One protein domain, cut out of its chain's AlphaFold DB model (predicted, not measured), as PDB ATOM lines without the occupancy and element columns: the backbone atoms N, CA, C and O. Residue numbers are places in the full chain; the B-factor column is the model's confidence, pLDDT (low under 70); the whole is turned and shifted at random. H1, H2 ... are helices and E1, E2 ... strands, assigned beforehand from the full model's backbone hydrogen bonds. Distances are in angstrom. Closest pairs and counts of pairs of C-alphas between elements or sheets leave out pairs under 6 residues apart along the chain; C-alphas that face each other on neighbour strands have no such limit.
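Overview. This is residues 241 to 344 of the 774 residues of an uncharacterized protein of Chiloscyllium punctatum (UniProt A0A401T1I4). One long helix, H4, runs through the middle of a small globule, with H1, H2 and H3 packed round it and H5 on H1 and H2. The small strand hairpin E1 and E2 lies at one end of the longest axis, E1 beside H4, and short H6 lies toward the opposite end. The printed part has 104 residues, with two named strands and then six named helices along the chain, and is mostly helix; the sheet has the order E1 - E2 and is antiparallel. It is compact, with a radius of gyration of the C-alphas of 12.4 A, and rounded, spanning 35 by 28 by 28 A.

Arrangement. E1, residues 246 to 248, and E2, residues 252 to 254, form a hairpin of antiparallel strands; N 254 and O 246 are 3.0 A apart and N 248 and O 252 3.3 A apart, within hydrogen-bond range. The closest C-alphas of E1 and H4, residues 309 to 324, are those of Leu 246 and His 311, 6.8 A apart. H1, residues 258 to 270, touches H4 at a steep tilt of 52 degrees, opposite ways, closest at the C-alphas of Val 264 and Ala 314, 5.9 A apart. H3, residues 294 to 302, touches residues 312 to 319 of H4 at a steep tilt of 47 degrees, opposite ways; the closest C-alphas are those of Leu 301 and Gln 312, 6.2 A apart. H2, residues 283 to 290, is the hub, touching four other helices. It touches H4 at a shallow tilt of 31 degrees, the same way, and the closest C-alphas are those of Gly 287 and Val 316, 6.0 A apart. H2 and H3 form a helical hairpin, with the C-alphas of Gly 287 and Val 297 closest at 6.0 A. H5, residues 327 to 336, touches H1 at a shallow tilt of 6 degrees, the same way, with the C-alphas of Ala 267 and Met 334 closest at 7.0 A. H5 also touches H2, closest at the C-alphas of Leu 290 and Arg 333, 5.7 A apart. H6, residues 339 to 342, only just touches H2, with 3 pairs of C-alphas within 8 A, the closest being those of Phe 286 and Leu 342 at 6.7 A. In H1 to H5 every O i to N i+4 pair is within hydrogen-bond range; H6 is too short for such a pair.

Along the chain. E1 begins at C-alpha 246, (50.111, 47.470, -19.341). H4 measures 22.1 A from C-alpha 309 at (39.060, 42.164, -17.016) to C-alpha 324; H1 measures 18.3 A, H5 14.4 A, H3 12.1 A and H2 10.6 A. H6 ends at C-alpha 342, (29.067, 45.186, -12.774).

Size, cuts and confidence. The two C-alphas farthest apart, those of Asp 251 and Thr 336, are 35.1 A apart. The printed part has no cut, and the link from H1 to H2, residues 271 to 282, is long. The mean pLDDT of the printed part is 82.2, and residues 241 to 253 and 275 to 277 are under 70.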
ATOM      1  N   LEU A 241      50.838  39.218 -11.339       55.28
ATOM      2  CA  LEU A 241      51.130  40.594 -10.903       55.28
ATOM      3  C   LEU A 241      52.629  40.936 -10.909       55.28
ATOM      4  O   LEU A 241      52.984  42.118 -10.898       55.28
ATOM      5  N   GLN A 242      53.517  39.937 -10.881       52.50
ATOM      6  CA  GLN A 242      54.959  40.176 -11.011       52.50
ATOM      7  C   GLN A 242      55.317  40.577 -12.448       52.50
ATOM      8  O   GLN A 242      56.135  41.480 -12.606       52.50
ATOM      9  N   ASP A 243      54.588  40.041 -13.435       53.69
ATOM     10  CA  ASP A 243      54.811  40.257 -14.872       53.69
ATOM     11  C   ASP A 243      53.743  41.130 -15.569       53.69
ATOM     12  O   ASP A 243      53.752  41.236 -16.796       53.69
ATOM     13  N   LEU A 244      52.811  41.761 -14.835       59.31
ATOM     14  CA  LEU A 244      51.791  42.621 -15.452       59.31
ATOM     15  C   LEU A 244      52.455  43.841 -16.111       59.31
ATOM     16  O   LEU A 244      52.920  44.756 -15.429       59.31
ATOM     17  N   LYS A 245      52.404  43.855 -17.443       61.09
ATOM     18  CA  LYS A 245      52.780  44.971 -18.306       61.09
ATOM     19  C   LYS A 245      51.521  45.527 -18.952       61.09
ATOM     20  O   LYS A 245      50.859  44.827 -19.715       61.09
ATOM     21  N   LEU A 246      51.169  46.764 -18.625       62.78
ATOM     22  CA  LEU A 246      50.111  47.470 -19.341       62.78
ATOM     23  C   LEU A 246      50.747  48.112 -20.576       62.78
ATOM     24  O   LEU A 246      51.526  49.053 -20.445       62.78
ATOM     25  N   MET A 247      50.446  47.560 -21.749       57.59
ATOM     26  CA  MET A 247      50.824  48.148 -23.031       57.59
ATOM     27  C   MET A 247      49.749  49.155 -23.436       57.59
ATOM     28  O   MET A 247      48.596  48.774 -23.673       57.59
ATOM     29  N   CYS A 248      50.124  50.431 -23.477       54.81
ATOM     30  CA  CYS A 248      49.302  51.509 -24.019       54.81
ATOM     31  C   CYS A 248      49.766  51.843 -25.446       54.81
ATOM     32  O   CYS A 248      50.935  51.631 -25.767       54.81
ATOM     33  N   GLY A 249      48.860  52.356 -26.288       42.72
ATOM     34  CA  GLY A 249      48.966  52.502 -27.757       42.72
ATOM     35  C   GLY A 249      50.142  53.282 -28.385       42.72
ATOM     36  O   GLY A 249      50.025  53.710 -29.530       42.72
ATOM     37  N   TYR A 250      51.270  53.444 -27.691       44.25
ATOM     38  CA  TYR A 250      52.520  54.039 -28.175       44.25
ATOM     39  C   TYR A 250      53.779  53.283 -27.692       44.25
ATOM     40  O   TYR A 250      54.827  53.900 -27.517       44.25
ATOM     41  N   ASP A 251      53.690  51.968 -27.450       49.75
ATOM     42  CA  ASP A 251      54.765  51.134 -26.866       49.75
ATOM     43  C   ASP A 251      55.229  51.586 -25.460       49.75
ATOM     44  O   ASP A 251      56.294  51.187 -24.978       49.75
ATOM     45  N   GLU A 252      54.435  52.412 -24.773       53.69
ATOM     46  CA  GLU A 252      54.713  52.826 -23.399       53.69
ATOM     47  C   GLU A 252      54.250  51.734 -22.426       53.69
ATOM     48  O   GLU A 252      53.061  51.430 -22.308       53.69
ATOM     49  N   GLU A 253      55.217  51.121 -21.740       67.06
ATOM     50  CA  GLU A 253      54.981  50.096 -20.724       67.06
ATOM     51  C   GLU A 253      54.714  50.768 -19.369       67.06
ATOM     52  O   GLU A 253      55.629  51.314 -18.740       67.06
ATOM     53  N   ILE A 254      53.470  50.704 -18.888       70.56
ATOM     54  CA  ILE A 254      53.131  51.170 -17.539       70.56
ATOM     55  C   ILE A 254      53.376  50.030 -16.548       70.56
ATOM     56  O   ILE A 254      52.735  48.974 -16.602       70.56
ATOM     57  N   GLN A 255      54.294  50.262 -15.606       77.44
ATOM     58  CA  GLN A 255      54.558  49.354 -14.494       77.44
ATOM     59  C   GLN A 255      53.821  49.813 -13.239       77.44
ATOM     60  O   GLN A 255      54.089  50.888 -12.704       77.44
ATOM     61  N   LEU A 256      52.924  48.961 -12.740       80.75
ATOM     62  CA  LEU A 256      52.239  49.210 -11.476       80.75
ATOM     63  C   LEU A 256      53.219  49.163 -10.300       80.75
ATOM     64  O   LEU A 256      54.052  48.253 -10.201       80.75
ATOM     65  N   ASN A 257      53.066  50.084  -9.354       84.69
ATOM     66  CA  ASN A 257      53.781  50.029  -8.085       84.69
ATOM     67  C   ASN A 257      53.197  48.942  -7.151       84.69
ATOM     68  O   ASN A 257      52.145  48.355  -7.411       84.69
ATOM     69  N   GLN A 258      53.882  48.646  -6.042       85.44
ATOM     70  CA  GLN A 258      53.471  47.571  -5.128       85.44
ATOM     71  C   GLN A 258      52.072  47.793  -4.523       85.44
ATOM     72  O   GLN A 258      51.308  46.838  -4.392       85.44
ATOM     73  N   VAL A 259      51.722  49.042  -4.206       86.94
ATOM     74  CA  VAL A 259      50.415  49.398  -3.633       86.94
ATOM     75  C   VAL A 259      49.306  49.168  -4.660       86.94
ATOM     76  O   VAL A 259      48.282  48.569  -4.346       86.94
ATOM     77  N   GLU A 260      49.520  49.572  -5.911       88.44
ATOM     78  CA  GLU A 260      48.586  49.334  -7.015       88.44
ATOM     79  C   GLU A 260      48.399  47.840  -7.287       88.44
ATOM     80  O   GLU A 260      47.268  47.381  -7.435       88.44
ATOM     81  N   LYS A 261      49.481  47.050  -7.272       86.69
ATOM     82  CA  LYS A 261      49.403  45.585  -7.412       86.69
ATOM     83  C   LYS A 261      48.573  44.944  -6.298       86.69
ATOM     84  O   LYS A 261      47.825  43.997  -6.550       86.69
ATOM     85  N   GLU A 262      48.693  45.438  -5.068       88.88
ATOM     86  CA  GLU A 262      47.867  44.991  -3.942       88.88
ATOM     87  C   GLU A 262      46.397  45.365  -4.131       88.88
ATOM     88  O   GLU A 262      45.537  44.497  -3.998       88.88
ATOM     89  N   LEU A 263      46.109  46.596  -4.553       90.88
ATOM     90  CA  LEU A 263      44.747  47.060  -4.830       90.88
ATOM     91  C   LEU A 263      44.079  46.266  -5.964       90.88
ATOM     92  O   LEU A 263      42.910  45.900  -5.848       90.88
ATOM     93  N   VAL A 264      44.815  45.927  -7.029       90.12
ATOM     94  CA  VAL A 264      44.317  45.047  -8.103       90.12
ATOM     95  C   VAL A 264      43.993  43.656  -7.556       90.12
ATOM     96  O   VAL A 264      42.938  43.104  -7.866       90.12
ATOM     97  N   ARG A 265      44.853  43.086  -6.701       86.56
ATOM     98  CA  ARG A 265      44.604  41.782  -6.060       86.56
ATOM     99  C   ARG A 265      43.362  41.809  -5.169       86.56
ATOM    100  O   ARG A 265      42.559  40.874  -5.211       86.56
ATOM    101  N   GLU A 266      43.210  42.865  -4.375       90.50
ATOM    102  CA  GLU A 266      42.028  43.096  -3.541       90.50
ATOM    103  C   GLU A 266      40.764  43.156  -4.411       90.50
ATOM    104  O   GLU A 266      39.800  42.440  -4.138       90.50
ATOM    105  N   ALA A 267      40.790  43.923  -5.505       89.75
ATOM    106  CA  ALA A 267      39.666  44.057  -6.428       89.75
ATOM    107  C   ALA A 267      39.308  42.730  -7.128       89.75
ATOM    108  O   ALA A 267      38.141  42.341  -7.144       89.75
ATOM    109  N   MET A 268      40.299  41.986  -7.632       88.31
ATOM    110  CA  MET A 268      40.098  40.654  -8.229       88.31
ATOM    111  C   MET A 268      39.437  39.683  -7.243       88.31
ATOM    112  O   MET A 268      38.518  38.948  -7.607       88.31
ATOM    113  N   THR A 269      39.867  39.718  -5.978       88.00
ATOM    114  CA  THR A 269      39.309  38.882  -4.906       88.00
ATOM    115  C   THR A 269      37.877  39.296  -4.573       88.00
ATOM    116  O   THR A 269      36.987  38.448  -4.493       88.00
ATOM    117  N   LEU A 270      37.632  40.601  -4.425       88.06
ATOM    118  CA  LEU A 270      36.326  41.163  -4.085       88.06
ATOM    119  C   LEU A 270      35.276  40.862  -5.164       88.06
ATOM    120  O   LEU A 270      34.148  40.475  -4.852       88.06
ATOM    121  N   PHE A 271      35.663  40.960  -6.436       85.62
ATOM    122  CA  PHE A 271      34.799  40.633  -7.570       85.62
ATOM    123  C   PHE A 271      34.805  39.139  -7.945       85.62
ATOM    124  O   PHE A 271      34.070  38.737  -8.851       85.62
ATOM    125  N   GLN A 272      35.568  38.311  -7.218       86.00
ATOM    126  CA  GLN A 272      35.773  36.872  -7.445       86.00
ATOM    127  C   GLN A 272      36.034  36.551  -8.925       86.00
ATOM    128  O   GLN A 272      35.409  35.661  -9.510       86.00
ATOM    129  N   LEU A 273      36.912  37.338  -9.541       82.75
ATOM    130  CA  LEU A 273      37.322  37.156 -10.926       82.75
ATOM    131  C   LEU A 273      38.311  35.990 -10.994       82.75
ATOM    132  O   LEU A 273      39.180  35.858 -10.128       82.75
ATOM    133  N   LYS A 274      38.166  35.118 -11.996       73.06
ATOM    134  CA  LYS A 274      39.113  34.017 -12.193       73.06
ATOM    135  C   LYS A 274      40.386  34.530 -12.855       73.06
ATOM    136  O   LYS A 274      40.362  35.481 -13.633       73.06
ATOM    137  N   ASN A 275      41.493  33.849 -12.579       63.59
ATOM    138  CA  ASN A 275      42.757  34.113 -13.253       63.59
ATOM    139  C   ASN A 275      42.644  33.638 -14.707       63.59
ATOM    140  O   ASN A 275      42.338  32.471 -14.950       63.59
ATOM    141  N   GLY A 276      42.864  34.537 -15.665       63.06
ATOM    142  CA  GLY A 276      42.883  34.201 -17.087       63.06
ATOM    143  C   GLY A 276      42.271  35.279 -17.977       63.06
ATOM    144  O   GLY A 276      41.991  36.392 -17.541       63.06
ATOM    145  N   ARG A 277      42.030  34.912 -19.239       68.81
ATOM    146  CA  ARG A 277      41.481  35.781 -20.296       68.81
ATOM    147  C   ARG A 277      39.966  35.995 -20.183       68.81
ATOM    148  O   ARG A 277      39.244  35.957 -21.180       68.81
ATOM    149  N   GLU A 278      39.443  36.114 -18.964       77.75
ATOM    150  CA  GLU A 278      38.011  36.333 -18.758       77.75
ATOM    151  C   GLU A 278      37.626  37.799 -19.015       77.75
ATOM    152  O   GLU A 278      38.363  38.743 -18.731       77.75
ATOM    153  N   MET A 279      36.437  37.969 -19.593       87.25
ATOM    154  CA  MET A 279      35.816  39.257 -19.889       87.25
ATOM    155  C   MET A 279      34.395  39.240 -19.338       87.25
ATOM    156  O   MET A 279      33.430  38.945 -20.042       87.25
ATOM    157  N   SER A 280      34.287  39.447 -18.037       89.69
ATOM    158  CA  SER A 280      33.095  39.235 -17.230       89.69
ATOM    159  C   SER A 280      32.599  40.492 -16.522       89.69
ATOM    160  O   SER A 280      31.487  40.446 -15.993       89.69
ATOM    161  N   LEU A 281      33.363  41.592 -16.547       91.19
ATOM    162  CA  LEU A 281      33.060  42.827 -15.822       91.19
ATOM    163  C   LEU A 281      32.853  44.028 -16.763       91.19
ATOM    164  O   LEU A 281      33.591  44.212 -17.729       91.19
ATOM    165  N   ASN A 282      31.892  44.908 -16.471       92.06
ATOM    166  CA  ASN A 282      31.854  46.248 -17.061       92.06
ATOM    167  C   ASN A 282      32.810  47.177 -16.289       92.06
ATOM    168  O   ASN A 282      32.431  47.858 -15.334       92.06
ATOM    169  N   VAL A 283      34.080  47.189 -16.701       91.31
ATOM    170  CA  VAL A 283      35.133  47.967 -16.029       91.31
ATOM    171  C   VAL A 283      34.926  49.479 -16.185       91.31
ATOM    172  O   VAL A 283      35.260  50.247 -15.281       91.31
ATOM    173  N   CYS A 284      34.295  49.925 -17.278       90.38
ATOM    174  CA  CYS A 284      33.942  51.333 -17.437       90.38
ATOM    175  C   CYS A 284      32.920  51.785 -16.380       90.38
ATOM    176  O   CYS A 284      33.056  52.872 -15.809       90.38
ATOM    177  N   GLU A 285      31.906  50.961 -16.092       88.81
ATOM    178  CA  GLU A 285      30.942  51.232 -15.020       88.81
ATOM    179  C   GLU A 285      31.629  51.230 -13.649       88.81
ATOM    180  O   GLU A 285      31.399  52.136 -12.845       88.81
ATOM    181  N   PHE A 286      32.556  50.296 -13.415       91.56
ATOM    182  CA  PHE A 286      33.367  50.277 -12.199       91.56
ATOM    183  C   PHE A 286      34.159  51.581 -12.012       91.56
ATOM    184  O   PHE A 286      34.047  52.212 -10.961       91.56
ATOM    185  N   GLY A 287      34.873  52.057 -13.037       91.06
ATOM    186  CA  GLY A 287      35.604  53.329 -12.973       91.06
ATOM    187  C   GLY A 287      34.702  54.520 -12.626       91.06
ATOM    188  O   GLY A 287      35.071  55.383 -11.822       91.06
ATOM    189  N   ARG A 288      33.464  54.532 -13.136       87.44
ATOM    190  CA  ARG A 288      32.460  55.543 -12.758       87.44
ATOM    191  C   ARG A 288      32.011  55.417 -11.302       87.44
ATOM    192  O   ARG A 288      31.851  56.446 -10.644       87.44
ATOM    193  N   LEU A 289      31.835  54.202 -10.778       85.81
ATOM    194  CA  LEU A 289      31.494  53.972  -9.363       85.81
ATOM    195  C   LEU A 289      32.599  54.449  -8.410       85.81
ATOM    196  O   LEU A 289      32.302  54.959  -7.323       85.81
ATOM    197  N   LEU A 290      33.863  54.359  -8.835       86.25
ATOM    198  CA  LEU A 290      34.998  54.937  -8.106       86.25
ATOM    199  C   LEU A 290      34.955  56.476  -8.064       86.25
ATOM    200  O   LEU A 290      35.562  57.099  -7.188       86.25
ATOM    201  N   GLY A 291      34.179  57.093  -8.957       84.56
ATOM    202  CA  GLY A 291      34.031  58.540  -9.083       84.56
ATOM    203  C   GLY A 291      34.952  59.164 -10.128       84.56
ATOM    204  O   GLY A 291      35.117  60.384 -10.114       84.56
ATOM    205  N   LEU A 292      35.547  58.364 -11.022       85.94
ATOM    206  CA  LEU A 292      36.295  58.891 -12.159       85.94
ATOM    207  C   LEU A 292      35.336  59.443 -13.230       85.94
ATOM    208  O   LEU A 292      34.271  58.859 -13.469       85.94
ATOM    209  N   PRO A 293      35.686  60.553 -13.908       86.75
ATOM    210  CA  PRO A 293      34.926  61.026 -15.060       86.75
ATOM    211  C   PRO A 293      34.881  59.958 -16.159       86.75
ATOM    212  O   PRO A 293      35.908  59.364 -16.472       86.75
ATOM    213  N   ARG A 294      33.716  59.759 -16.796       84.00
ATOM    214  CA  ARG A 294      33.533  58.732 -17.844       84.00
ATOM    215  C   ARG A 294      34.600  58.820 -18.939       84.00
ATOM    216  O   ARG A 294      35.188  57.802 -19.270       84.00
ATOM    217  N   LYS A 295      34.892  60.035 -19.415       85.94
ATOM    218  CA  LYS A 295      35.907  60.278 -20.446       85.94
ATOM    219  C   LYS A 295      37.293  59.771 -20.036       85.94
ATOM    220  O   LYS A 295      37.933  59.083 -20.801       85.94
ATOM    221  N   VAL A 296      37.703  60.017 -18.790       86.56
ATOM    222  CA  VAL A 296      39.001  59.556 -18.265       86.56
ATOM    223  C   VAL A 296      39.097  58.030 -18.260       86.56
ATOM    224  O   VAL A 296      40.151  57.485 -18.556       86.56
ATOM    225  N   VAL A 297      38.004  57.352 -17.905       88.00
ATOM    226  CA  VAL A 297      37.947  55.886 -17.903       88.00
ATOM    227  C   VAL A 297      37.939  55.342 -19.333       88.00
ATOM    228  O   VAL A 297      38.566  54.334 -19.609       88.00
ATOM    229  N   GLN A 298      37.241  56.000 -20.256       86.38
ATOM    230  CA  GLN A 298      37.224  55.605 -21.664       86.38
ATOM    231  C   GLN A 298      38.593  55.771 -22.318       86.38
ATOM    232  O   GLN A 298      39.064  54.824 -22.936       86.38
ATOM    233  N   ASP A 299      39.237  56.925 -22.126       84.94
ATOM    234  CA  ASP A 299      40.565  57.210 -22.670       84.94
ATOM    235  C   ASP A 299      41.558  56.121 -22.220       84.94
ATOM    236  O   ASP A 299      42.214  55.503 -23.055       84.94
ATOM    237  N   CYS A 300      41.574  55.768 -20.924       86.44
ATOM    238  CA  CYS A 300      42.480  54.724 -20.443       86.44
ATOM    239  C   CYS A 300      42.121  53.316 -20.935       86.44
ATOM    240  O   CYS A 300      43.020  52.508 -21.129       86.44
ATOM    241  N   LEU A 301      40.841  52.996 -21.153       87.25
ATOM    242  CA  LEU A 301      40.428  51.674 -21.638       87.25
ATOM    243  C   LEU A 301      40.630  51.494 -23.148       87.25
ATOM    244  O   LEU A 301      40.859  50.368 -23.588       87.25
ATOM    245  N   PHE A 302      40.520  52.561 -23.941       86.00
ATOM    246  CA  PHE A 302      40.672  52.505 -25.401       86.00
ATOM    247  C   PHE A 302      42.132  52.511 -25.850       86.00
ATOM    248  O   PHE A 302      42.428  52.024 -26.938       86.00
ATOM    249  N   GLU A 303      43.038  52.999 -25.006       80.50
ATOM    250  CA  GLU A 303      44.482  52.923 -25.239       80.50
ATOM    251  C   GLU A 303      45.074  51.535 -24.944       80.50
ATOM    252  O   GLU A 303      46.217  51.281 -25.320       80.50
ATOM    253  N   LEU A 304      44.322  50.636 -24.294       77.62
ATOM    254  CA  LEU A 304      44.778  49.282 -23.978       77.62
ATOM    255  C   LEU A 304      44.677  48.348 -25.180       77.62
ATOM    256  O   LEU A 304      43.635  48.235 -25.827       77.62
ATOM    257  N   GLU A 305      45.721  47.547 -25.375       72.12
ATOM    258  CA  GLU A 305      45.699  46.450 -26.349       72.12
ATOM    259  C   GLU A 305      44.787  45.289 -25.916       72.12
ATOM    260  O   GLU A 305      44.251  44.555 -26.750       72.12
ATOM    261  N   SER A 306      44.597  45.104 -24.603       75.62
ATOM    262  CA  SER A 306      43.828  43.993 -24.037       75.62
ATOM    263  C   SER A 306      42.441  44.421 -23.565       75.62
ATOM    264  O   SER A 306      42.276  45.363 -22.790       75.62
ATOM    265  N   ALA A 307      41.430  43.647 -23.963       78.75
ATOM    266  CA  ALA A 307      40.054  43.801 -23.500       78.75
ATOM    267  C   ALA A 307      39.731  42.978 -22.235       78.75
ATOM    268  O   ALA A 307      38.570  42.909 -21.843       78.75
ATOM    269  N   GLU A 308      40.708  42.304 -21.626       84.94
ATOM    270  CA  GLU A 308      40.499  41.385 -20.497       84.94
ATOM    271  C   GLU A 308      40.265  42.115 -19.169       84.94
ATOM    272  O   GLU A 308      40.849  43.174 -18.926       84.94
ATOM    273  N   ASP A 309      39.457  41.520 -18.278       86.62
ATOM    274  CA  ASP A 309      39.060  42.164 -17.016       86.62
ATOM    275  C   ASP A 309      40.278  42.569 -16.174       86.62
ATOM    276  O   ASP A 309      40.298  43.660 -15.613       86.62
ATOM    277  N   PHE A 310      41.308  41.721 -16.114       85.56
ATOM    278  CA  PHE A 310      42.516  41.973 -15.325       85.56
ATOM    279  C   PHE A 310      43.271  43.230 -15.786       85.56
ATOM    280  O   PHE A 310      43.567  44.100 -14.968       85.56
ATOM    281  N   HIS A 311      43.530  43.355 -17.091       85.94
ATOM    282  CA  HIS A 311      44.254  44.489 -17.674       85.94
ATOM    283  C   HIS A 311      43.445  45.786 -17.565       85.94
ATOM    284  O   HIS A 311      43.968  46.817 -17.147       85.94
ATOM    285  N   GLN A 312      42.148  45.721 -17.870       89.00
ATOM    286  CA  GLN A 312      41.261  46.876 -17.760       89.00
ATOM    287  C   GLN A 312      41.121  47.353 -16.307       89.00
ATOM    288  O   GLN A 312      41.150  48.555 -16.038       89.00
ATOM    289  N   LEU A 313      40.996  46.427 -15.349       90.50
ATOM    290  CA  LEU A 313      40.894  46.750 -13.926       90.50
ATOM    291  C   LEU A 313      42.180  47.398 -13.409       90.50
ATOM    292  O   LEU A 313      42.120  48.404 -12.703       90.50
ATOM    293  N   ALA A 314      43.332  46.847 -13.795       89.44
ATOM    294  CA  ALA A 314      44.638  47.413 -13.491       89.44
ATOM    295  C   ALA A 314      44.787  48.844 -14.020       89.44
ATOM    296  O   ALA A 314      45.185  49.725 -13.258       89.44
ATOM    297  N   ALA A 315      44.398  49.095 -15.271       89.81
ATOM    298  CA  ALA A 315      44.443  50.432 -15.854       89.81
ATOM    299  C   ALA A 315      43.549  51.424 -15.096       89.81
ATOM    300  O   ALA A 315      44.004  52.499 -14.719       89.81
ATOM    301  N   VAL A 316      42.302  51.054 -14.783       92.44
ATOM    302  CA  VAL A 316      41.386  51.939 -14.042       92.44
ATOM    303  C   VAL A 316      41.872  52.223 -12.619       92.44
ATOM    304  O   VAL A 316      41.750  53.356 -12.148       92.44
ATOM    305  N   ILE A 317      42.435  51.225 -11.933       92.62
ATOM    306  CA  ILE A 317      43.021  51.402 -10.596       92.62
ATOM    307  C   ILE A 317      44.240  52.321 -10.665       92.62
ATOM    308  O   ILE A 317      44.328  53.252  -9.866       92.62
ATOM    309  N   HIS A 318      45.128  52.118 -11.639       91.38
ATOM    310  CA  HIS A 318      46.271  52.995 -11.870       91.38
ATOM    311  C   HIS A 318      45.826  54.440 -12.125       91.38
ATOM    312  O   HIS A 318      46.241  55.349 -11.412       91.38
ATOM    313  N   THR A 319      44.875  54.656 -13.040       90.69
ATOM    314  CA  THR A 319      44.320  55.987 -13.330       90.69
ATOM    315  C   THR A 319      43.678  56.635 -12.097       90.69
ATOM    316  O   THR A 319      43.748  57.853 -11.915       90.69
ATOM    317  N   PHE A 320      43.034  55.850 -11.227       92.06
ATOM    318  CA  PHE A 320      42.504  56.365  -9.967       92.06
ATOM    319  C   PHE A 320      43.619  56.812  -9.019       92.06
ATOM    320  O   PHE A 320      43.539  57.907  -8.450       92.06
ATOM    321  N   MET A 321      44.642  55.975  -8.848       92.19
ATOM    322  CA  MET A 321      45.767  56.245  -7.955       92.19
ATOM    323  C   MET A 321      46.586  57.442  -8.430       92.19
ATOM    324  O   MET A 321      46.877  58.322  -7.625       92.19
ATOM    325  N   GLU A 322      46.846  57.552  -9.729       88.62
ATOM    326  CA  GLU A 322      47.526  58.696 -10.335       88.62
ATOM    327  C   GLU A 322      46.793  60.022 -10.055       88.62
ATOM    328  O   GLU A 322      47.411  61.035  -9.727       88.62
ATOM    329  N   LYS A 323      45.455  60.024 -10.134       87.44
ATOM    330  CA  LYS A 323      44.647  61.249  -9.999       87.44
ATOM    331  C   LYS A 323      44.321  61.645  -8.566       87.44
ATOM    332  O   LYS A 323      44.049  62.818  -8.315       87.44
ATOM    333  N   THR A 324      44.252  60.682  -7.650       87.56
ATOM    334  CA  THR A 324      43.759  60.922  -6.282       87.56
ATOM    335  C   THR A 324      44.797  60.660  -5.205       87.56
ATOM    336  O   THR A 324      44.703  61.258  -4.136       87.56
ATOM    337  N   ASN A 325      45.757  59.772  -5.473       88.75
ATOM    338  CA  ASN A 325      46.728  59.257  -4.515       88.75
ATOM    339  C   ASN A 325      46.101  58.785  -3.181       88.75
ATOM    340  O   ASN A 325      46.708  58.918  -2.120       88.75
ATOM    341  N   ASP A 326      44.867  58.260  -3.218       90.62
ATOM    342  CA  ASP A 326      44.071  57.917  -2.028       90.62
ATOM    343  C   ASP A 326      43.582  56.458  -2.077       90.62
ATOM    344  O   ASP A 326      42.449  56.147  -2.463       90.62
ATOM    345  N   ALA A 327      44.462  55.540  -1.668       91.62
ATOM    346  CA  ALA A 327      44.183  54.103  -1.649       91.62
ATOM    347  C   ALA A 327      43.020  53.729  -0.710       91.62
ATOM    348  O   ALA A 327      42.233  52.835  -1.021       91.62
ATOM    349  N   GLU A 328      42.860  54.422   0.419       91.81
ATOM    350  CA  GLU A 328      41.791  54.134   1.384       91.81
ATOM    351  C   GLU A 328      40.415  54.493   0.828       91.81
ATOM    352  O   GLU A 328      39.448  53.731   0.957       91.81
ATOM    353  N   ARG A 329      40.316  55.627   0.128       89.94
ATOM    354  CA  ARG A 329      39.096  55.977  -0.597       89.94
ATOM    355  C   ARG A 329      38.781  54.963  -1.688       89.94
ATOM    356  O   ARG A 329      37.601  54.633  -1.846       89.94
ATOM    357  N   LEU A 330      39.787  54.463  -2.411       91.75
ATOM    358  CA  LEU A 330      39.593  53.403  -3.402       91.75
ATOM    359  C   LEU A 330      39.011  52.150  -2.743       91.75
ATOM    360  O   LEU A 330      37.947  51.691  -3.156       91.75
ATOM    361  N   ARG A 331      39.631  51.654  -1.664       92.00
ATOM    362  CA  ARG A 331      39.147  50.491  -0.898       92.00
ATOM    363  C   ARG A 331      37.711  50.656  -0.433       92.00
ATOM    364  O   ARG A 331      36.884  49.773  -0.653       92.00
ATOM    365  N   LYS A 332      37.378  51.817   0.138       88.75
ATOM    366  CA  LYS A 332      36.011  52.116   0.580       88.75
ATOM    367  C   LYS A 332      35.018  52.075  -0.582       88.75
ATOM    368  O   LYS A 332      33.934  51.521  -0.432       88.75
ATOM    369  N   ARG A 333      35.377  52.645  -1.737       88.06
ATOM    370  CA  ARG A 333      34.528  52.641  -2.940       88.06
ATOM    371  C   ARG A 333      34.345  51.234  -3.498       88.06
ATOM    372  O   ARG A 333      33.208  50.867  -3.782       88.06
ATOM    373  N   MET A 334      35.419  50.448  -3.577       91.25
ATOM    374  CA  MET A 334      35.377  49.041  -3.992       91.25
ATOM    375  C   MET A 334      34.477  48.211  -3.073       91.25
ATOM    376  O   MET A 334      33.627  47.477  -3.561       91.25
ATOM    377  N   ALA A 335      34.585  48.395  -1.754       86.38
ATOM    378  CA  ALA A 335      33.752  47.698  -0.773       86.38
ATOM    379  C   ALA A 335      32.255  48.031  -0.892       86.38
ATOM    380  O   ALA A 335      31.410  47.201  -0.567       86.38
ATOM    381  N   THR A 336      31.915  49.238  -1.352       83.56
ATOM    382  CA  THR A 336      30.521  49.657  -1.585       83.56
ATOM    383  C   THR A 336      30.005  49.355  -2.993       83.56
ATOM    384  O   THR A 336      28.824  49.581  -3.256       83.56
ATOM    385  N   ALA A 337      30.867  48.903  -3.907       84.25
ATOM    386  CA  ALA A 337      30.472  48.615  -5.277       84.25
ATOM    387  C   ALA A 337      29.610  47.348  -5.315       84.25
ATOM    388  O   ALA A 337      29.997  46.293  -4.812       84.25
ATOM    389  N   ASP A 338      28.439  47.447  -5.937       81.25
ATOM    390  CA  ASP A 338      27.593  46.283  -6.149       81.25
ATOM    391  C   ASP A 338      28.171  45.434  -7.282       81.25
ATOM    392  O   ASP A 338      28.058  45.768  -8.464       81.25
ATOM    393  N   ARG A 339      28.805  44.321  -6.903       84.38
ATOM    394  CA  ARG A 339      29.386  43.363  -7.843       84.38
ATOM    395  C   ARG A 339      28.374  42.906  -8.890       84.38
ATOM    396  O   ARG A 339      28.743  42.814 -10.057       84.38
ATOM    397  N   TYR A 340      27.135  42.603  -8.503       82.38
ATOM    398  CA  TYR A 340      26.156  42.030  -9.431       82.38
ATOM    399  C   TYR A 340      25.810  43.008 -10.548       82.38
ATOM    400  O   TYR A 340      25.680  42.597 -11.697       82.38
ATOM    401  N   ARG A 341      25.792  44.308 -10.235       83.62
ATOM    402  CA  ARG A 341      25.548  45.364 -11.220       83.62
ATOM    403  C   ARG A 341      26.670  45.528 -12.242       83.62
ATOM    404  O   ARG A 341      26.395  46.036 -13.324       83.62
ATOM    405  N   LEU A 342      27.892  45.112 -11.903       89.31
ATOM    406  CA  LEU A 342      29.067  45.186 -12.774       89.31
ATOM    407  C   LEU A 342      29.271  43.929 -13.622       89.31
ATOM    408  O   LEU A 342      30.022  43.970 -14.597       89.31
ATOM    409  N   LEU A 343      28.667  42.802 -13.243       91.25
ATOM    410  CA  LEU A 343      28.818  41.557 -13.983       91.25
ATOM    411  C   LEU A 343      28.131  41.651 -15.344       91.25
ATOM    412  O   LEU A 343      27.092  42.285 -15.511       91.25
ATOM    413  N   LEU A 344      28.708  40.964 -16.318       93.00
ATOM    414  CA  LEU A 344      28.152  40.839 -17.654       93.00
ATOM    415  C   LEU A 344      27.326  39.567 -17.802       93.00
ATOM    416  O   LEU A 344      27.642  38.520 -17.219       93.00
TER     417      LEU A 344